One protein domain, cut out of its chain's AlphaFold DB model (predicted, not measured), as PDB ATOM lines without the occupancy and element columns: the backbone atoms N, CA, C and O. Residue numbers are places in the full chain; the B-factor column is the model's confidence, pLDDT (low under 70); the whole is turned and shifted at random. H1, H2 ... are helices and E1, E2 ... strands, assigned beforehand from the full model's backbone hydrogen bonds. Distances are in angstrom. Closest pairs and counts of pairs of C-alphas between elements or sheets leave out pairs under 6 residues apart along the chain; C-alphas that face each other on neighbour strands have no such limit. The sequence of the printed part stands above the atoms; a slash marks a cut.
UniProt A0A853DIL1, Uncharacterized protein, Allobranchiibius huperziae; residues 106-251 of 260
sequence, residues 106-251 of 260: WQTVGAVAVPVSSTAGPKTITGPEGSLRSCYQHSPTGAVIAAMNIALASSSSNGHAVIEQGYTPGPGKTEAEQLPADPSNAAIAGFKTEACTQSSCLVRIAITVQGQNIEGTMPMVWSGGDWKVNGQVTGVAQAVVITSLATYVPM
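AT A GLANCE: This is residues 106 to 251 of the 260 residues of an uncharacterized protein of Allobranchiibius huperziae (UniProt A0A853DIL1). A strongly twisted sheet of the strands E5 to E9 curls round the helix H1, while two small hairpins, E1 with E2 and E3 with E4, pack on H1, E2 on the side away from E7. H2 packs on the last residues of H1, and H3 folds back on H2. The 146 printed residues hold three named helices and nine named strands, in the order E1 E2 E3 E4 H1 H2 H3 E5 E6 E7 E8 E9, class mixed. The main sheet is branched and its neighbour pairs are antiparallel. The whole is compact and rounded, with a radius of gyration of the C-alphas of 13.6 A and spans of 37 by 33 by 32 A.

HOW THE PARTS SIT: Begin with the hairpin of E1, residues 106 to 109, and E2, residues 112 to 116, where N 107 and O 114 are 3.0 A apart. In the next hairpin, E3, residues 124 to 126, and E4, residues 132 to 134, look for N 126 and O 132 at 2.8 A. H1, residues 140 to 153, comes closest to E2 at the C-alphas of Asn 149 and Val 114, 5.5 A apart. With its residues 150 to 153 alone, H1 touches H2, residues 159 to 166, in a helical hairpin; their closest C-alphas, Ile 150 and Gly 166, are 6.1 A apart, at a shallow tilt of 20 degrees, opposite ways. H2 touches H3, residues 171 to 177, in another helical hairpin, closest at the C-alphas of His 160 and Glu 177, 6.2 A, at a shallow tilt of 34 degrees, only just short of steep. In these three helices every O i to N i+4 pair is within hydrogen-bond range. Next come E5, residues 187 to 194, E6, residues 200 to 209, E7, residues 212 to 223, and E8, residues 226 to 229, a meander, each strand the antiparallel neighbour of the one before. Check N 192 and O 204 at 2.9 A, N 205 and O 216 at 2.9 A, and N 221 and O 228 at 2.8 A. E9, residues 240 to 242, is antiparallel to E7, with N 215 and O 240 at 2.8 A; E8 and E9 lie on one side of E7, E6 on the other side. H1 is on this sheet; its C-alpha 144 is 6.1 A from that of Val 203 in E6. H2 only grazes the sheet, with residues 163 to 166.

IN THESE COORDINATES: Find C-alpha 106 at (42.605, -8.595, -3.508), where E1 begins. H1 runs 19.8 A from C-alpha 140 at (26.960, 1.847, 1.409). E5 spans 21.6 A, E6 27.6 A and E7 33.2 A; E9 ends at C-alpha 242, (24.844, -8.954, -19.316).

THE WHOLE: The farthest C-alphas, Gly 211 and Gly 224, are 37.1 A apart. The printed part has no cut, and no link is long. Residues 183 and 237 have pLDDT under 70.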
ATOM      1  N   TRP A 106      43.308  -7.357  -3.178       94.44
ATOM      2  CA  TRP A 106      42.605  -8.595  -3.508       94.44
ATOM      3  C   TRP A 106      43.267  -9.778  -2.836       94.44
ATOM      4  O   TRP A 106      44.491  -9.903  -2.854       94.44
ATOM      5  N   GLN A 107      42.447 -10.634  -2.240       94.88
ATOM      6  CA  GLN A 107      42.891 -11.834  -1.550       94.88
ATOM      7  C   GLN A 107      42.174 -13.055  -2.121       94.88
ATOM      8  O   GLN A 107      40.957 -13.040  -2.306       94.88
ATOM      9  N   THR A 108      42.934 -14.116  -2.371       94.31
ATOM     10  CA  THR A 108      42.417 -15.389  -2.877       94.31
ATOM     11  C   THR A 108      41.675 -16.174  -1.793       94.31
ATOM     12  O   THR A 108      42.093 -16.188  -0.635       94.31
ATOM     13  N   VAL A 109      40.577 -16.826  -2.185       92.06
ATOM     14  CA  VAL A 109      39.734 -17.727  -1.384       92.06
ATOM     15  C   VAL A 109      39.329 -18.883  -2.283       92.06
ATOM     16  O   VAL A 109      38.522 -18.698  -3.194       92.06
ATOM     17  N   GLY A 110      39.903 -20.065  -2.082       88.88
ATOM     18  CA  GLY A 110      39.774 -21.147  -3.055       88.88
ATOM     19  C   GLY A 110      40.204 -20.685  -4.455       88.88
ATOM     20  O   GLY A 110      41.339 -20.255  -4.652       88.88
ATOM     21  N   ALA A 111      39.284 -20.739  -5.422       88.69
ATOM     22  CA  ALA A 111      39.531 -20.375  -6.822       88.69
ATOM     23  C   ALA A 111      39.216 -18.905  -7.179       88.69
ATOM     24  O   ALA A 111      39.429 -18.489  -8.317       88.69
ATOM     25  N   VAL A 112      38.704 -18.108  -6.235       90.38
ATOM     26  CA  VAL A 112      38.238 -16.734  -6.491       90.38
ATOM     27  C   VAL A 112      39.070 -15.705  -5.734       90.38
ATOM     28  O   VAL A 112      39.660 -16.000  -4.696       90.38
ATOM     29  N   ALA A 113      39.103 -14.471  -6.235       93.12
ATOM     30  CA  ALA A 113      39.703 -13.337  -5.538       93.12
ATOM     31  C   ALA A 113      38.610 -12.381  -5.054       93.12
ATOM     32  O   ALA A 113      37.715 -12.012  -5.815       93.12
ATOM     33  N   VAL A 114      38.708 -11.942  -3.800       95.00
ATOM     34  CA  VAL A 114      37.742 -11.029  -3.175       95.00
ATOM     35  C   VAL A 114      38.424  -9.775  -2.618       95.00
ATOM     36  O   VAL A 114      39.598  -9.835  -2.231       95.00
ATOM     37  N   PRO A 115      37.726  -8.625  -2.589       96.62
ATOM     38  CA  PRO A 115      38.334  -7.358  -2.217       96.62
ATOM     39  C   PRO A 115      38.468  -7.194  -0.698       96.62
ATOM     40  O   PRO A 115      37.572  -7.549   0.072       96.62
ATOM     41  N   VAL A 116      39.562  -6.559  -0.281       96.81
ATOM     42  CA  VAL A 116      39.829  -6.107   1.084       96.81
ATOM     43  C   VAL A 116      40.112  -4.610   1.067       96.81
ATOM     44  O   VAL A 116      41.093  -4.147   0.490       96.81
ATOM     45  N   SER A 117      39.246  -3.832   1.707       94.75
ATOM     46  CA  SER A 117      39.388  -2.386   1.822       94.75
ATOM     47  C   SER A 117      39.898  -1.994   3.206       94.75
ATOM     48  O   SER A 117      39.331  -2.357   4.241       94.75
ATOM     49  N   SER A 118      40.944  -1.168   3.243       92.19
ATOM     50  CA  SER A 118      41.481  -0.622   4.491       92.19
ATOM     51  C   SER A 118      40.502   0.319   5.203       92.19
ATOM     52  O   SER A 118      40.663   0.552   6.399       92.19
ATOM     53  N   THR A 119      39.474   0.829   4.524       90.81
ATOM     54  CA  THR A 119      38.453   1.704   5.119       90.81
ATOM     55  C   THR A 119      37.110   0.996   5.266       90.81
ATOM     56  O   THR A 119      36.502   1.082   6.330       90.81
ATOM     57  N   ALA A 120      36.674   0.252   4.246       93.88
ATOM     58  CA  ALA A 120      35.351  -0.374   4.216       93.88
ATOM     59  C   ALA A 120      35.308  -1.814   4.768       93.88
ATOM     60  O   ALA A 120      34.221  -2.364   4.946       93.88
ATOM     61  N   GLY A 121      36.463  -2.406   5.088       93.88
ATOM     62  CA  GLY A 121      36.577  -3.778   5.585       93.88
ATOM     63  C   GLY A 121      36.787  -4.814   4.467       93.88
ATOM     64  O   GLY A 121      37.011  -4.433   3.318       93.88
ATOM     65  N   PRO A 122      36.753  -6.119   4.786       96.38
ATOM     66  CA  PRO A 122      36.568  -6.669   6.131       96.38
ATOM     67  C   PRO A 122      37.749  -6.334   7.054       96.38
ATOM     68  O   PRO A 122      38.879  -6.164   6.594       96.38
ATOM     69  N   LYS A 123      37.497  -6.223   8.364       95.25
ATOM     70  CA  LYS A 123      38.560  -6.083   9.384       95.25
ATOM     71  C   LYS A 123      38.899  -7.388  10.089       95.25
ATOM     72  O   LYS A 123      39.984  -7.498  10.651       95.25
ATOM     73  N   THR A 124      38.004  -8.366  10.010       95.50
ATOM     74  CA  THR A 124      38.201  -9.702  10.560       95.50
ATOM     75  C   THR A 124      38.082 -10.710   9.424       95.50
ATOM     76  O   THR A 124      37.072 -10.739   8.718       95.50
ATOM     77  N   ILE A 125      39.123 -11.522   9.249       96.75
ATOM     78  CA  ILE A 125      39.215 -12.582   8.241       96.75
ATOM     79  C   ILE A 125      39.609 -13.866   8.976       96.75
ATOM     80  O   ILE A 125      40.649 -13.905   9.629       96.75
ATOM     81  N   THR A 126      38.766 -14.893   8.912       95.56
ATOM     82  CA  THR A 126      38.919 -16.165   9.635       95.56
ATOM     83  C   THR A 126      38.452 -17.346   8.773       95.56
ATOM     84  O   THR A 126      38.089 -17.190   7.606       95.56
ATOM     85  N   GLY A 127      38.477 -18.554   9.342       93.25
ATOM     86  CA  GLY A 127      38.082 -19.779   8.649       93.25
ATOM     87  C   GLY A 127      39.113 -20.262   7.617       93.25
ATOM     88  O   GLY A 127      40.136 -19.607   7.393       93.25
ATOM     89  N   PRO A 128      38.868 -21.425   6.988       92.06
ATOM     90  CA  PRO A 128      39.734 -21.967   5.944       92.06
ATOM     91  C   PRO A 128      39.899 -20.969   4.799       92.06
ATOM     92  O   PRO A 128      38.915 -20.358   4.376       92.06
ATOM     93  N   GLU A 129      41.140 -20.777   4.339       90.31
ATOM     94  CA  GLU A 129      41.496 -19.857   3.240       90.31
ATOM     95  C   GLU A 129      41.015 -18.406   3.456       90.31
ATOM     96  O   GLU A 129      40.872 -17.622   2.518       90.31
ATOM     97  N   GLY A 130      40.731 -18.032   4.711       93.88
ATOM     98  CA  GLY A 130      40.158 -16.735   5.055       93.88
ATOM     99  C   GLY A 130      38.723 -16.538   4.561       93.88
ATOM    100  O   GLY A 130      38.316 -15.398   4.386       93.88
ATOM    101  N   SER A 131      37.972 -17.606   4.280       94.19
ATOM    102  CA  SER A 131      36.607 -17.565   3.725       94.19
ATOM    103  C   SER A 131      35.613 -16.739   4.546       94.19
ATOM    104  O   SER A 131      34.785 -16.042   3.960       94.19
ATOM    105  N   LEU A 132      35.713 -16.761   5.877       96.81
ATOM    106  CA  LEU A 132      34.807 -16.037   6.765       96.81
ATOM    107  C   LEU A 132      35.295 -14.609   6.971       96.81
ATOM    108  O   LEU A 132      36.403 -14.366   7.451       96.81
ATOM    109  N   ARG A 133      34.458 -13.641   6.605       97.19
ATOM    110  CA  ARG A 133      34.822 -12.224   6.585       97.19
ATOM    111  C   ARG A 133      33.756 -11.384   7.252       97.19
ATOM    112  O   ARG A 133      32.570 -11.584   7.022       97.19
ATOM    113  N   SER A 134      34.197 -10.481   8.115       96.50
ATOM    114  CA  SER A 134      33.318  -9.645   8.930       96.50
ATOM    115  C   SER A 134      33.957  -8.307   9.269       96.50
ATOM    116  O   SER A 134      35.109  -8.022   8.909       96.50
ATOM    117  N   CYS A 135      33.200  -7.495  10.000       95.31
ATOM    118  CA  CYS A 135      33.569  -6.146  10.392       95.31
ATOM    119  C   CYS A 135      33.710  -5.238   9.177       95.31
ATOM    120  O   CYS A 135      34.754  -4.612   8.958       95.31
ATOM    121  N   TYR A 136      32.654  -5.191   8.371       96.38
ATOM    122  CA  TYR A 136      32.513  -4.196   7.325       96.38
ATOM    123  C   TYR A 136      32.094  -2.858   7.933       96.38
ATOM    124  O   TYR A 136      31.450  -2.782   8.979       96.38
ATOM    125  N   GLN A 137      32.466  -1.767   7.273       95.25
ATOM    126  CA  GLN A 137      32.028  -0.445   7.700       95.25
ATOM    127  C   GLN A 137      30.507  -0.307   7.552       95.25
ATOM    128  O   GLN A 137      29.961  -0.626   6.498       95.25
ATOM    129  N   HIS A 138      29.819   0.256   8.550       95.25
ATOM    130  CA  HIS A 138      28.400   0.616   8.436       95.25
ATOM    131  C   HIS A 138      28.217   1.810   7.480       95.25
ATOM    132  O   HIS A 138      28.199   2.967   7.901       95.25
ATOM    133  N   SER A 139      28.211   1.536   6.174       94.88
ATOM    134  CA  SER A 139      28.062   2.486   5.065       94.88
ATOM    135  C   SER A 139      27.701   1.753   3.761       94.88
ATOM    136  O   SER A 139      27.980   0.555   3.653       94.88
ATOM    137  N   PRO A 140      27.166   2.444   2.733       96.44
ATOM    138  CA  PRO A 140      26.960   1.847   1.409       96.44
ATOM    139  C   PRO A 140      28.238   1.250   0.798       96.44
ATOM    140  O   PRO A 140      28.194   0.183   0.193       96.44
ATOM    141  N   THR A 141      29.398   1.882   1.002       96.00
ATOM    142  CA  THR A 141      30.694   1.333   0.563       96.00
ATOM    143  C   THR A 141      31.015   0.008   1.256       96.00
ATOM    144  O   THR A 141      31.444  -0.938   0.598       96.00
ATOM    145  N   GLY A 142      30.772  -0.094   2.567       96.75
ATOM    146  CA  GLY A 142      30.912  -1.355   3.298       96.75
ATOM    147  C   GLY A 142      29.937  -2.427   2.814       96.75
ATOM    148  O   GLY A 142      30.339  -3.579   2.676       96.75
ATOM    149  N   ALA A 143      28.704  -2.050   2.459       97.88
ATOM    150  CA  ALA A 143      27.721  -2.968   1.883       97.88
ATOM    151  C   ALA A 143      28.201  -3.570   0.555       97.88
ATOM    152  O   ALA A 143      28.061  -4.772   0.345       97.88
ATOM    153  N   VAL A 144      28.805  -2.760  -0.327       97.88
ATOM    154  CA  VAL A 144      29.358  -3.233  -1.608       97.88
ATOM    155  C   VAL A 144      30.490  -4.233  -1.382       97.88
ATOM    156  O   VAL A 144      30.480  -5.316  -1.966       97.88
ATOM    157  N   ILE A 145      31.443  -3.904  -0.506       97.81
ATOM    158  CA  ILE A 145      32.568  -4.800  -0.212       97.81
ATOM    159  C   ILE A 145      32.084  -6.094   0.461       97.81
ATOM    160  O   ILE A 145      32.559  -7.175   0.106       97.81
ATOM    161  N   ALA A 146      31.108  -6.019   1.368       98.25
ATOM    162  CA  ALA A 146      30.483  -7.193   1.973       98.25
ATOM    163  C   ALA A 146      29.787  -8.076   0.931       98.25
ATOM    164  O   ALA A 146      30.039  -9.277   0.885       98.25
ATOM    165  N   ALA A 147      28.977  -7.482   0.050       97.75
ATOM    166  CA  ALA A 147      28.250  -8.200  -0.993       97.75
ATOM    167  C   ALA A 147      29.198  -8.993  -1.906       97.75
ATOM    168  O   ALA A 147      28.959 -10.166  -2.171       97.75
ATOM    169  N   MET A 148      30.302  -8.375  -2.333       96.62
ATOM    170  CA  MET A 148      31.338  -9.011  -3.157       96.62
ATOM    171  C   MET A 148      32.002 -10.200  -2.471       96.62
ATOM    172  O   MET A 148      32.198 -11.247  -3.085       96.62
ATOM    173  N   ASN A 149      32.342 -10.039  -1.192       97.44
ATOM    174  CA  ASN A 149      32.950 -11.105  -0.413       97.44
ATOM    175  C   ASN A 149      31.973 -12.259  -0.181       97.44
ATOM    176  O   ASN A 149      32.364 -13.402  -0.367       97.44
ATOM    177  N   ILE A 150      30.716 -11.977   0.173       96.44
ATOM    178  CA  ILE A 150      29.700 -13.015   0.386       96.44
ATOM    179  C   ILE A 150      29.415 -13.760  -0.923       96.44
ATOM    180  O   ILE A 150      29.440 -14.983  -0.916       96.44
ATOM    181  N   ALA A 151      29.209 -13.041  -2.034       93.31
ATOM    182  CA  ALA A 151      28.848 -13.629  -3.327       93.31
ATOM    183  C   ALA A 151      29.907 -14.592  -3.880       93.31
ATOM    184  O   ALA A 151      29.562 -15.612  -4.467       93.31
ATOM    185  N   LEU A 152      31.193 -14.261  -3.728       92.44
ATOM    186  CA  LEU A 152      32.273 -15.101  -4.242       92.44
ATOM    187  C   LEU A 152      32.798 -16.088  -3.200       92.44
ATOM    188  O   LEU A 152      33.028 -17.241  -3.533       92.44
ATOM    189  N   ALA A 153      32.961 -15.708  -1.929       93.25
ATOM    190  CA  ALA A 153      33.455 -16.660  -0.931       93.25
ATOM    191  C   ALA A 153      32.448 -17.793  -0.656       93.25
ATOM    192  O   ALA A 153      32.862 -18.865  -0.207       93.25
ATOM    193  N   SER A 154      31.157 -17.612  -0.969       92.25
ATOM    194  CA  SER A 154      30.160 -18.686  -0.894       92.25
ATOM    195  C   SER A 154      30.392 -19.815  -1.901       92.25
ATOM    196  O   SER A 154      29.832 -20.889  -1.714       92.25
ATOM    197  N   SER A 155      31.220 -19.624  -2.935       88.50
ATOM    198  CA  SER A 155      31.615 -20.706  -3.848       88.50
ATOM    199  C   SER A 155      32.844 -21.494  -3.380       88.50
ATOM    200  O   SER A 155      33.230 -22.477  -4.011       88.50
ATOM    201  N   SER A 156      33.469 -21.084  -2.271       88.94
ATOM    202  CA  SER A 156      34.602 -21.806  -1.687       88.94
ATOM    203  C   SER A 156      34.175 -23.130  -1.045       88.94
ATOM    204  O   SER A 156      32.994 -23.382  -0.799       88.94
ATOM    205  N   SER A 157      35.157 -23.957  -0.676       89.06
ATOM    206  CA  SER A 157      34.928 -25.194   0.088       89.06
ATOM    207  C   SER A 157      34.202 -24.967   1.425       89.06
ATOM    208  O   SER A 157      33.570 -25.883   1.945       89.06
ATOM    209  N   ASN A 158      34.246 -23.741   1.961       92.44
ATOM    210  CA  ASN A 158      33.564 -23.333   3.187       92.44
ATOM    211  C   ASN A 158      32.296 -22.493   2.918       92.44
ATOM    212  O   ASN A 158      31.834 -21.747   3.784       92.44
ATOM    213  N   GLY A 159      31.733 -22.586   1.709       92.75
ATOM    214  CA  GLY A 159      30.639 -21.738   1.240       92.75
ATOM    215  C   GLY A 159      29.397 -21.740   2.132       92.75
ATOM    216  O   GLY A 159      28.823 -20.687   2.399       92.75
ATOM    217  N   HIS A 160      29.044 -22.897   2.693       94.44
ATOM    218  CA  HIS A 160      27.924 -23.018   3.630       94.44
ATOM    219  C   HIS A 160      28.094 -22.133   4.872       94.44
ATOM    220  O   HIS A 160      27.151 -21.471   5.293       94.44
ATOM    221  N   ALA A 161      29.302 -22.070   5.440       96.12
ATOM    222  CA  ALA A 161      29.576 -21.222   6.595       96.12
ATOM    223  C   ALA A 161      29.580 -19.729   6.219       96.12
ATOM    224  O   ALA A 161      29.169 -18.887   7.020       96.12
ATOM    225  N   VAL A 162      29.993 -19.397   4.988       96.44
ATOM    226  CA  VAL A 162      29.882 -18.032   4.450       96.44
ATOM    227  C   VAL A 162      28.417 -17.612   4.344       96.44
ATOM    228  O   VAL A 162      28.081 -16.504   4.759       96.44
ATOM    229  N   ILE A 163      27.536 -18.484   3.846       96.56
ATOM    230  CA  ILE A 163      26.092 -18.219   3.765       96.56
ATOM    231  C   ILE A 163      25.490 -18.103   5.171       96.56
ATOM    232  O   ILE A 163      24.780 -17.138   5.456       96.56
ATOM    233  N   GLU A 164      25.838 -19.022   6.075       96.94
ATOM    234  CA  GLU A 164      25.370 -19.028   7.464       96.94
ATOM    235  C   GLU A 164      25.644 -17.690   8.166       96.94
ATOM    236  O   GLU A 164      24.743 -17.096   8.766       96.94
ATOM    237  N   GLN A 165      26.876 -17.187   8.040       97.44
ATOM    238  CA  GLN A 165      27.305 -15.919   8.622       97.44
ATOM    239  C   GLN A 165      26.745 -14.706   7.865       97.44
ATOM    240  O   GLN A 165      26.309 -13.730   8.492       97.44
ATOM    241  N   GLY A 166      26.800 -14.754   6.535       97.06
ATOM    242  CA  GLY A 166      26.581 -13.630   5.630       97.06
ATOM    243  C   GLY A 166      25.118 -13.313   5.348       97.06
ATOM    244  O   GLY A 166      24.846 -12.265   4.775       97.06
ATOM    245  N   TYR A 167      24.173 -14.162   5.753       98.19
ATOM    246  CA  TYR A 167      22.743 -13.944   5.543       98.19
ATOM    247  C   TYR A 167      22.006 -13.702   6.864       98.19
ATOM    248  O   TYR A 167      22.339 -14.254   7.915       98.19
ATOM    249  N   THR A 168      20.961 -12.877   6.824       98.44
ATOM    250  CA  THR A 168      19.938 -12.893   7.879       98.44
ATOM    251  C   THR A 168      19.059 -14.142   7.736       98.44
ATOM    252  O   THR A 168      18.954 -14.686   6.637       98.44
ATOM    253  N   PRO A 169      18.376 -14.604   8.800       97.88
ATOM    254  CA  PRO A 169      17.410 -15.695   8.675       97.88
ATOM    255  C   PRO A 169      16.299 -15.372   7.663       97.88
ATOM    256  O   PRO A 169      15.829 -14.230   7.605       97.88
ATOM    257  N   GLY A 170      15.858 -16.377   6.903       97.44
ATOM    258  CA  GLY A 170      14.723 -16.279   5.984       97.44
ATOM    259  C   GLY A 170      14.809 -17.236   4.785       97.44
ATOM    260  O   GLY A 170      15.821 -17.919   4.618       97.44
ATOM    261  N   PRO A 171      13.760 -17.287   3.945       96.88
ATOM    262  CA  PRO A 171      13.671 -18.211   2.810       96.88
ATOM    263  C   PRO A 171      14.797 -18.059   1.776       96.88
ATOM    264  O   PRO A 171      15.258 -19.058   1.236       96.88
ATOM    265  N   GLY A 172      15.285 -16.843   1.526       95.62
ATOM    266  CA  GLY A 172      16.408 -16.591   0.620       95.62
ATOM    267  C   GLY A 172      17.739 -17.147   1.126       95.62
ATOM    268  O   GLY A 172      18.567 -17.570   0.325       95.62
ATOM    269  N   LYS A 173      17.937 -17.220   2.452       96.31
ATOM    270  CA  LYS A 173      19.094 -17.920   3.033       96.31
ATOM    271  C   LYS A 173      19.003 -19.423   2.757       96.31
ATOM    272  O   LYS A 173      19.963 -20.009   2.275       96.31
ATOM    273  N   THR A 174      17.837 -20.018   3.001       95.81
ATOM    274  CA  THR A 174      17.596 -21.444   2.732       95.81
ATOM    275  C   THR A 174      17.754 -21.788   1.251       95.81
ATOM    276  O   THR A 174      18.290 -22.840   0.926       95.81
ATOM    277  N   GLU A 175      17.319 -20.909   0.345       94.06
ATOM    278  CA  GLU A 175      17.561 -21.058  -1.094       94.06
ATOM    279  C   GLU A 175      19.064 -21.042  -1.412       94.06
ATOM    280  O   GLU A 175      19.546 -21.920  -2.123       94.06
ATOM    281  N   ALA A 176      19.816 -20.092  -0.846       92.62
ATOM    282  CA  ALA A 176      21.258 -19.996  -1.058       92.62
ATOM    283  C   ALA A 176      22.017 -21.236  -0.548       92.62
ATOM    284  O   ALA A 176      22.931 -21.708  -1.215       92.62
ATOM    285  N   GLU A 177      21.615 -21.792   0.596       93.00
ATOM    286  CA  GLU A 177      22.186 -23.020   1.173       93.00
ATOM    287  C   GLU A 177      21.971 -24.266   0.302       93.00
ATOM    288  O   GLU A 177      22.715 -25.234   0.417       93.00
ATOM    289  N   GLN A 178      20.961 -24.264  -0.569       90.50
ATOM    290  CA  GLN A 178      20.682 -25.384  -1.472       90.50
ATOM    291  C   GLN A 178      21.479 -25.313  -2.776       90.50
ATOM    292  O   GLN A 178      21.473 -26.273  -3.551       90.50
ATOM    293  N   LEU A 179      22.152 -24.192  -3.044       83.75
ATOM    294  CA  LEU A 179      22.954 -24.049  -4.246       83.75
ATOM    295  C   LEU A 179      24.235 -24.869  -4.109       83.75
ATOM    296  O   LEU A 179      24.928 -24.772  -3.093       83.75
ATOM    297  N   PRO A 180      24.594 -25.655  -5.134       77.06
ATOM    298  CA  PRO A 180      25.885 -26.309  -5.143       77.06
ATOM    299  C   PRO A 180      26.989 -25.247  -5.146       77.06
ATOM    300  O   PRO A 180      26.900 -24.242  -5.855       77.06
ATOM    301  N   ALA A 181      28.051 -25.492  -4.380       72.38
ATOM    302  CA  ALA A 181      29.270 -24.717  -4.529       72.38
ATOM    303  C   ALA A 181      29.804 -24.926  -5.954       72.38
ATOM    304  O   ALA A 181      30.098 -26.056  -6.347       72.38
ATOM    305  N   ASP A 182      29.909 -23.844  -6.720       71.75
ATOM    306  CA  ASP A 182      30.511 -23.848  -8.052       71.75
ATOM    307  C   ASP A 182      31.860 -23.120  -7.991       71.75
ATOM    308  O   ASP A 182      31.894 -21.887  -8.106       71.75
ATOM    309  N   PRO A 183      32.975 -23.844  -7.766       62.75
ATOM    310  CA  PRO A 183      34.314 -23.272  -7.755       62.75
ATOM    311  C   PRO A 183      34.734 -22.915  -9.189       62.75
ATOM    312  O   PRO A 183      35.597 -23.546  -9.797       62.75
ATOM    313  N   SER A 184      34.099 -21.892  -9.745       70.12
ATOM    314  CA  SER A 184      34.457 -21.293 -11.019       70.12
ATOM    315  C   SER A 184      35.504 -20.195 -10.805       70.12
ATOM    316  O   SER A 184      35.539 -19.536  -9.763       70.12
ATOM    317  N   ASN A 185      36.357 -19.968 -11.810       79.44
ATOM    318  CA  ASN A 185      37.285 -18.830 -11.852       79.44
ATOM    319  C   ASN A 185      36.511 -17.532 -12.144       79.44
ATOM    320  O   ASN A 185      36.670 -16.907 -13.194       79.44
ATOM    321  N   ALA A 186      35.606 -17.181 -11.237       88.56
ATOM    322  CA  ALA A 186      34.796 -15.985 -11.281       88.56
ATOM    323  C   ALA A 186      35.628 -14.769 -10.854       88.56
ATOM    324  O   ALA A 186      36.278 -14.776  -9.807       88.56
ATOM    325  N   ALA A 187      35.589 -13.707 -11.655       91.25
ATOM    326  CA  ALA A 187      36.264 -12.450 -11.362       91.25
ATOM    327  C   ALA A 187      35.250 -11.313 -11.262       91.25
ATOM    328  O   ALA A 187      34.389 -11.166 -12.123       91.25
ATOM    329  N   ILE A 188      35.356 -10.478 -10.233       93.69
ATOM    330  CA  ILE A 188      34.525  -9.275 -10.130       93.69
ATOM    331  C   ILE A 188      34.973  -8.283 -11.201       93.69
ATOM    332  O   ILE A 188      36.144  -7.915 -11.245       93.69
ATOM    333  N   ALA A 189      34.029  -7.828 -12.020       94.62
ATOM    334  CA  ALA A 189      34.259  -6.819 -13.047       94.62
ATOM    335  C   ALA A 189      33.800  -5.420 -12.602       94.62
ATOM    336  O   ALA A 189      34.349  -4.399 -13.023       94.62
ATOM    337  N   GLY A 190      32.785  -5.348 -11.739       95.75
ATOM    338  CA  GLY A 190      32.272  -4.077 -11.249       95.75
ATOM    339  C   GLY A 190      31.006  -4.211 -10.420       95.75
ATOM    340  O   GLY A 190      30.520  -5.311 -10.155       95.75
ATOM    341  N   PHE A 191      30.457  -3.071 -10.017       97.19
ATOM    342  CA  PHE A 191      29.206  -3.011  -9.270       97.19
ATOM    343  C   PHE A 191      28.345  -1.819  -9.678       97.19
ATOM    344  O   PHE A 191      28.824  -0.833 -10.233       97.19
ATOM    345  N   LYS A 192      27.064  -1.892  -9.340       96.19
ATOM    346  CA  LYS A 192      26.173  -0.736  -9.225       96.19
ATOM    347  C   LYS A 192      25.341  -0.880  -7.961       96.19
ATOM    348  O   LYS A 192      25.224  -1.967  -7.393       96.19
ATOM    349  N   THR A 193      24.792   0.232  -7.510       96.62
ATOM    350  CA  THR A 193      24.015   0.298  -6.278       96.62
ATOM    351  C   THR A 193      22.691   0.997  -6.526       96.62
ATOM    352  O   THR A 193      22.605   1.942  -7.308       96.62
ATOM    353  N   GLU A 194      21.648   0.512  -5.866       95.50
ATOM    354  CA  GLU A 194      20.285   1.021  -5.959       95.50
ATOM    355  C   GLU A 194      19.688   1.117  -4.548       95.50
ATOM    356  O   GLU A 194      19.986   0.304  -3.674       95.50
ATOM    357  N   ALA A 195      18.831   2.118  -4.323       94.31
ATOM    358  CA  ALA A 195      18.060   2.277  -3.083       94.31
ATOM    359  C   ALA A 195      18.892   2.214  -1.778       94.31
ATOM    360  O   ALA A 195      18.447   1.654  -0.775       94.31
ATOM    361  N   CYS A 196      20.106   2.773  -1.784       94.94
ATOM    362  CA  CYS A 196      21.003   2.681  -0.635       94.94
ATOM    363  C   CYS A 196      20.714   3.743   0.427       94.94
ATOM    364  O   CYS A 196      20.531   4.926   0.142       94.94
ATOM    365  N   THR A 197      20.714   3.283   1.669       93.50
ATOM    366  CA  THR A 197      20.648   4.054   2.905       93.50
ATOM    367  C   THR A 197      21.863   3.703   3.766       93.50
ATOM    368  O   THR A 197      22.707   2.896   3.375       93.50
ATOM    369  N   GLN A 198      21.943   4.250   4.981       89.75
ATOM    370  CA  GLN A 198      22.986   3.852   5.927       89.75
ATOM    371  C   GLN A 198      22.923   2.354   6.287       89.75
ATOM    372  O   GLN A 198      23.958   1.769   6.581       89.75
ATOM    373  N   SER A 199      21.735   1.731   6.270       94.75
ATOM    374  CA  SER A 199      21.510   0.375   6.816       94.75
ATOM    375  C   SER A 199      20.903  -0.624   5.827       94.75
ATOM    376  O   SER A 199      20.628  -1.762   6.199       94.75
ATOM    377  N   SER A 200      20.690  -0.227   4.576       96.94
ATOM    378  CA  SER A 200      20.225  -1.100   3.497       96.94
ATOM    379  C   SER A 200      20.796  -0.639   2.162       96.94
ATOM    380  O   SER A 200      21.021   0.553   1.977       96.94
ATOM    381  N   CYS A 201      21.052  -1.550   1.229       97.19
ATOM    382  CA  CYS A 201      21.540  -1.200  -0.106       97.19
ATOM    383  C   CYS A 201      21.302  -2.366  -1.063       97.19
ATOM    384  O   CYS A 201      21.629  -3.501  -0.728       97.19
ATOM    385  N   LEU A 202      20.743  -2.118  -2.247       97.06
ATOM    386  CA  LEU A 202      20.663  -3.141  -3.283       97.06
ATOM    387  C   LEU A 202      21.941  -3.072  -4.118       97.06
ATOM    388  O   LEU A 202      22.147  -2.129  -4.880       97.06
ATOM    389  N   VAL A 203      22.823  -4.053  -3.949       97.81
ATOM    390  CA  VAL A 203      24.100  -4.118  -4.662       97.81
ATOM    391  C   VAL A 203      23.955  -5.088  -5.822       97.81
ATOM    392  O   VAL A 203      23.597  -6.242  -5.621       97.81
ATOM    393  N   ARG A 204      24.262  -4.649  -7.041       96.38
ATOM    394  CA  ARG A 204      24.373  -5.544  -8.196       96.38
ATOM    395  C   ARG A 204      25.836  -5.693  -8.561       96.38
ATOM    396  O   ARG A 204      26.536  -4.690  -8.709       96.38
ATOM    397  N   ILE A 205      26.290  -6.928  -8.692       95.69
ATOM    398  CA  ILE A 205      27.692  -7.267  -8.922       95.69
ATOM    399  C   ILE A 205      27.801  -7.855 -10.318       95.69
ATOM    400  O   ILE A 205      27.160  -8.861 -10.608       95.69
ATOM    401  N   ALA A 206      28.619  -7.235 -11.165       95.75
ATOM    402  CA  ALA A 206      29.038  -7.844 -12.414       95.75
ATOM    403  C   ALA A 206      30.231  -8.760 -12.150       95.75
ATOM    404  O   ALA A 206      31.248  -8.332 -11.593       95.75
ATOM    405  N   ILE A 207      30.110 -10.007 -12.582       92.81
ATOM    406  CA  ILE A 207      31.131 -11.040 -12.475       92.81
ATOM    407  C   ILE A 207      31.411 -11.564 -13.881       92.81
ATOM    408  O   ILE A 207      30.488 -11.788 -14.661       92.81
ATOM    409  N   THR A 208      32.678 -11.768 -14.212       92.12
ATOM    410  CA  THR A 208      33.102 -12.458 -15.425       92.12
ATOM    411  C   THR A 208      33.402 -13.914 -15.092       92.12
ATOM    412  O   THR A 208      34.253 -14.198 -14.250       92.12
ATOM    413  N   VAL A 209      32.727 -14.839 -15.773       88.44
ATOM    414  CA  VAL A 209      32.930 -16.288 -15.665       88.44
ATOM    415  C   VAL A 209      33.123 -16.834 -17.075       88.44
ATOM    416  O   VAL A 209      32.266 -16.645 -17.933       88.44
ATOM    417  N   GLN A 210      34.273 -17.458 -17.348       86.81
ATOM    418  CA  GLN A 210      34.603 -18.020 -18.673       86.81
ATOM    419  C   GLN A 210      34.407 -17.023 -19.841       86.81
ATOM    420  O   GLN A 210      33.972 -17.384 -20.931       86.81
ATOM    421  N   GLY A 211      34.708 -15.739 -19.608       86.81
ATOM    422  CA  GLY A 211      34.561 -14.668 -20.603       86.81
ATOM    423  C   GLY A 211      33.135 -14.131 -20.777       86.81
ATOM    424  O   GLY A 211      32.943 -13.168 -21.518       86.81
ATOM    425  N   GLN A 212      32.143 -14.692 -20.081       90.94
ATOM    426  CA  GLN A 212      30.782 -14.167 -20.042       90.94
ATOM    427  C   GLN A 212      30.581 -13.292 -18.810       90.94
ATOM    428  O   GLN A 212      31.001 -13.648 -17.710       90.94
ATOM    429  N   ASN A 213      29.912 -12.155 -18.991       94.00
ATOM    430  CA  ASN A 213      29.538 -11.293 -17.880       94.00
ATOM    431  C   ASN A 213      28.145 -11.673 -17.379       94.00
ATOM    432  O   ASN A 213      27.193 -11.758 -18.158       94.00
ATOM    433  N   ILE A 214      28.033 -11.857 -16.071       93.12
ATOM    434  CA  ILE A 214      26.786 -12.123 -15.362       93.12
ATOM    435  C   ILE A 214      26.594 -11.080 -14.257       93.12
ATOM    436  O   ILE A 214      27.560 -10.617 -13.655       93.12
ATOM    437  N   GLU A 215      25.351 -10.697 -13.996       94.19
ATOM    438  CA  GLU A 215      24.954  -9.819 -12.898       94.19
ATOM    439  C   GLU A 215      24.280 -10.649 -11.802       94.19
ATOM    440  O   GLU A 215      23.275 -11.308 -12.066       94.19
ATOM    441  N   GLY A 216      24.803 -10.584 -10.578       92.62
ATOM    442  CA  GLY A 216      24.120 -11.052  -9.368       92.62
ATOM    443  C   GLY A 216      23.525  -9.879  -8.586       92.62
ATOM    444  O   GLY A 216      24.138  -8.811  -8.516       92.62
ATOM    445  N   THR A 217      22.345 -10.063  -7.988       94.12
ATOM    446  CA  THR A 217      21.673  -9.032  -7.176       94.12
ATOM    447  C   THR A 217      21.691  -9.406  -5.696       94.12
ATOM    448  O   THR A 217      21.130 -10.419  -5.292       94.12
ATOM    449  N   MET A 218      22.285  -8.540  -4.879       96.62
ATOM    450  CA  MET A 218      22.542  -8.746  -3.456       96.62
ATOM    451  C   MET A 218      21.803  -7.677  -2.627       96.62
ATOM    452  O   MET A 218      22.268  -6.537  -2.527       96.62
ATOM    453  N   PRO A 219      20.637  -7.993  -2.038       97.62
ATOM    454  CA  PRO A 219      19.925  -7.090  -1.142       97.62
ATOM    455  C   PRO A 219      20.624  -7.056   0.216       97.62
ATOM    456  O   PRO A 219      20.462  -7.959   1.026       97.62
ATOM    457  N   MET A 220      21.402  -6.013   0.474       98.31
ATOM    458  CA  MET A 220      22.199  -5.884   1.692       98.31
ATOM    459  C   MET A 220      21.422  -5.173   2.801       98.31
ATOM    460  O   MET A 220      20.713  -4.195   2.555       98.31
ATOM    461  N   VAL A 221      21.603  -5.633   4.037       98.19
ATOM    462  CA  VAL A 221      21.036  -5.059   5.261       98.19
ATOM    463  C   VAL A 221      22.067  -5.079   6.389       98.19
ATOM    464  O   VAL A 221      22.826  -6.038   6.538       98.19
ATOM    465  N   TRP A 222      22.105  -4.016   7.189       97.25
ATOM    466  CA  TRP A 222      22.903  -3.970   8.408       97.25
ATOM    467  C   TRP A 222      22.179  -4.712   9.532       97.25
ATOM    468  O   TRP A 222      21.074  -4.332   9.921       97.25
ATOM    469  N   SER A 223      22.781  -5.777  10.057       96.06
ATOM    470  CA  SER A 223      22.165  -6.618  11.082       96.06
ATOM    471  C   SER A 223      23.215  -7.271  11.971       96.06
ATOM    472  O   SER A 223      24.136  -7.924  11.488       96.06
ATOM    473  N   GLY A 224      23.033  -7.166  13.290       91.38
ATOM    474  CA  GLY A 224      23.934  -7.801  14.259       91.38
ATOM    475  C   GLY A 224      25.356  -7.233  14.241       91.38
ATOM    476  O   GLY A 224      26.297  -7.969  14.513       91.38
ATOM    477  N   GLY A 225      25.506  -5.949  13.898       92.62
ATOM    478  CA  GLY A 225      26.804  -5.268  13.865       92.62
ATOM    479  C   GLY A 225      27.618  -5.490  12.589       92.62
ATOM    480  O   GLY A 225      28.791  -5.129  12.571       92.62
ATOM    481  N   ASP A 226      27.019  -6.061  11.540       96.44
ATOM    482  CA  ASP A 226      27.693  -6.251  10.255       96.44
ATOM    483  C   ASP A 226      26.729  -6.177   9.060       96.44
ATOM    484  O   ASP A 226      25.503  -6.214   9.218       96.44
ATOM    485  N   TRP A 227      27.284  -6.095   7.850       97.94
ATOM    486  CA  TRP A 227      26.510  -6.210   6.613       97.94
ATOM    487  C   TRP A 227      26.212  -7.665   6.272       97.94
ATOM    488  O   TRP A 227      27.105  -8.508   6.228       97.94
ATOM    489  N   LYS A 228      24.945  -7.932   5.965       98.31
ATOM    490  CA  LYS A 228      24.444  -9.244   5.560       98.31
ATOM    491  C   LYS A 228      23.545  -9.131   4.340       98.31
ATOM    492  O   LYS A 228      22.973  -8.074   4.084       98.31
ATOM    493  N   VAL A 229      23.372 -10.226   3.616       98.31
ATOM    494  CA  VAL A 229      22.301 -10.374   2.631       98.31
ATOM    495  C   VAL A 229      20.980 -10.565   3.374       98.31
ATOM    496  O   VAL A 229      20.891 -11.330   4.336       98.31
ATOM    497  N   ASN A 230      19.944  -9.857   2.940       98.12
ATOM    498  CA  ASN A 230      18.600  -9.977   3.473       98.12
ATOM    499  C   ASN A 230      17.998 -11.323   3.054       98.12
ATOM    500  O   ASN A 230      17.441 -11.457   1.967       98.12
ATOM    501  N   GLY A 231      18.063 -12.303   3.952       97.38
ATOM    502  CA  GLY A 231      17.526 -13.643   3.732       97.38
ATOM    503  C   GLY A 231      16.005 -13.706   3.605       97.38
ATOM    504  O   GLY A 231      15.484 -14.774   3.318       97.38
ATOM    505  N   GLN A 232      15.264 -12.609   3.787       97.38
ATOM    506  CA  GLN A 232      13.833 -12.572   3.453       97.38
ATOM    507  C   GLN A 232      13.580 -12.451   1.943       97.38
ATOM    508  O   GLN A 232      12.479 -12.744   1.487       97.38
ATOM    509  N   VAL A 233      14.584 -12.031   1.167       95.62
ATOM    510  CA  VAL A 233      14.482 -11.875  -0.287       95.62
ATOM    511  C   VAL A 233      14.989 -13.143  -0.970       95.62
ATOM    512  O   VAL A 233      16.147 -13.516  -0.802       95.62
ATOM    513  N   THR A 234      14.124 -13.801  -1.737       91.25
ATOM    514  CA  THR A 234      14.458 -14.969  -2.567       91.25
ATOM    515  C   THR A 234      14.936 -14.553  -3.958       91.25
ATOM    516  O   THR A 234      14.820 -13.391  -4.351       91.25
ATOM    517  N   GLY A 235      15.499 -15.495  -4.715       82.12
ATOM    518  CA  GLY A 235      15.967 -15.269  -6.082       82.12
ATOM    519  C   GLY A 235      17.257 -14.453  -6.190       82.12
ATOM    520  O   GLY A 235      17.664 -14.104  -7.294       82.12
ATOM    521  N   VAL A 236      17.937 -14.178  -5.073       74.75
ATOM    522  CA  VAL A 236      19.240 -13.482  -5.039       74.75
ATOM    523  C   VAL A 236      20.330 -14.216  -5.828       74.75
ATOM    524  O   VAL A 236      21.256 -13.597  -6.343       74.75
ATOM    525  N   ALA A 237      20.179 -15.531  -5.985       68.50
ATOM    526  CA  ALA A 237      21.070 -16.383  -6.762       68.50
ATOM    527  C   ALA A 237      20.777 -16.406  -8.270       68.50
ATOM    528  O   ALA A 237      21.533 -17.006  -9.034       68.50
ATOM    529  N   GLN A 238      19.688 -15.776  -8.720       75.94
ATOM    530  CA  GLN A 238      19.344 -15.721 -10.137       75.94
ATOM    531  C   GLN A 238      20.267 -14.726 -10.842       75.94
ATOM    532  O   GLN A 238      19.995 -13.528 -10.911       75.94
ATOM    533  N   ALA A 239      21.388 -15.236 -11.350       81.69
ATOM    534  CA  ALA A 239      22.310 -14.452 -12.150       81.69
ATOM    535  C   ALA A 239      21.745 -14.220 -13.560       81.69
ATOM    536  O   ALA A 239      21.180 -15.123 -14.180       81.69
ATOM    537  N   VAL A 240      21.925 -13.008 -14.086       90.94
ATOM    538  CA  VAL A 240      21.474 -12.631 -15.433       90.94
ATOM    539  C   VAL A 240      22.681 -12.333 -16.310       90.94
ATOM    540  O   VAL A 240      23.563 -11.581 -15.908       90.94
ATOM    541  N   VAL A 241      22.733 -12.886 -17.523       93.69
ATOM    542  CA  VAL A 241      23.793 -12.555 -18.490       93.69
ATOM    543  C   VAL A 241      23.661 -11.095 -18.924       93.69
ATOM    544  O   VAL A 241      22.586 -10.655 -19.332       93.69
ATOM    545  N   ILE A 242      24.766 -10.352 -18.881       95.56
ATOM    546  CA  ILE A 242      24.844  -8.954 -19.316       95.56
ATOM    547  C   ILE A 242      25.827  -8.807 -20.478       95.56
ATOM    548  O   ILE A 242      26.862  -9.466 -20.538       95.56
ATOM    549  N   THR A 243      25.523  -7.909 -21.413       93.94
ATOM    550  CA  THR A 243      26.337  -7.687 -22.621       93.94
ATOM    551  C   THR A 243      27.277  -6.486 -22.513       93.94
ATOM    552  O   THR A 243      28.117  -6.286 -23.386       93.94
ATOM    553  N   SER A 244      27.154  -5.677 -21.458       93.62
ATOM    554  CA  SER A 244      27.950  -4.464 -21.261       93.62
ATOM    555  C   SER A 244      28.188  -4.174 -19.782       93.62
ATOM    556  O   SER A 244      27.317  -4.400 -18.944       93.62
ATOM    557  N   LEU A 245      29.366  -3.617 -19.490       94.69
ATOM    558  CA  LEU A 245      29.773  -3.129 -18.170       94.69
ATOM    559  C   LEU A 245      29.705  -1.596 -18.060       94.69
ATOM    560  O   LEU A 245      30.088  -1.042 -17.038       94.69
ATOM    561  N   ALA A 246      29.222  -0.889 -19.087       94.19
ATOM    562  CA  ALA A 246      29.316   0.575 -19.167       94.19
ATOM    563  C   ALA A 246      28.622   1.326 -18.013       94.19
ATOM    564  O   ALA A 246      29.011   2.441 -17.682       94.19
ATOM    565  N   THR A 247      27.597   0.729 -17.400       94.12
ATOM    566  CA  THR A 247      26.863   1.314 -16.264       94.12
ATOM    567  C   THR A 247      27.409   0.884 -14.904       94.12
ATOM    568  O   THR A 247      26.804   1.198 -13.881       94.12
ATOM    569  N   TYR A 248      28.490   0.107 -14.880       96.00
ATOM    570  CA  TYR A 248      29.092  -0.404 -13.660       96.00
ATOM    571  C   TYR A 248      30.292   0.440 -13.278       96.00
ATOM    572  O   TYR A 248      31.123   0.805 -14.110       96.00
ATOM    573  N   VAL A 249      30.411   0.693 -11.983       96.50
ATOM    574  CA  VAL A 249      31.651   1.178 -11.405       96.50
ATOM    575  C   VAL A 249      32.668   0.036 -11.488       96.50
ATOM    576  O   VAL A 249      32.397  -1.045 -10.952       96.50
ATOM    577  N   PRO A 250      33.813   0.235 -12.162       94.56
ATOM    578  CA  PRO A 250      34.778  -0.831 -12.365       94.56
ATOM    579  C   PRO A 250      35.418  -1.253 -11.043       94.56
ATOM    580  O   PRO A 250      35.717  -0.427 -10.176       94.56
ATOM    581  N   MET A 251      35.665  -2.552 -10.931       91.81
ATOM    582  CA  MET A 251      36.471  -3.165  -9.884       91.81
ATOM    583  C   MET A 251      37.475  -4.074 -10.568       91.81
ATOM    584  O   MET A 251      37.096  -4.873 -11.416       91.81
TER     585      MET A 251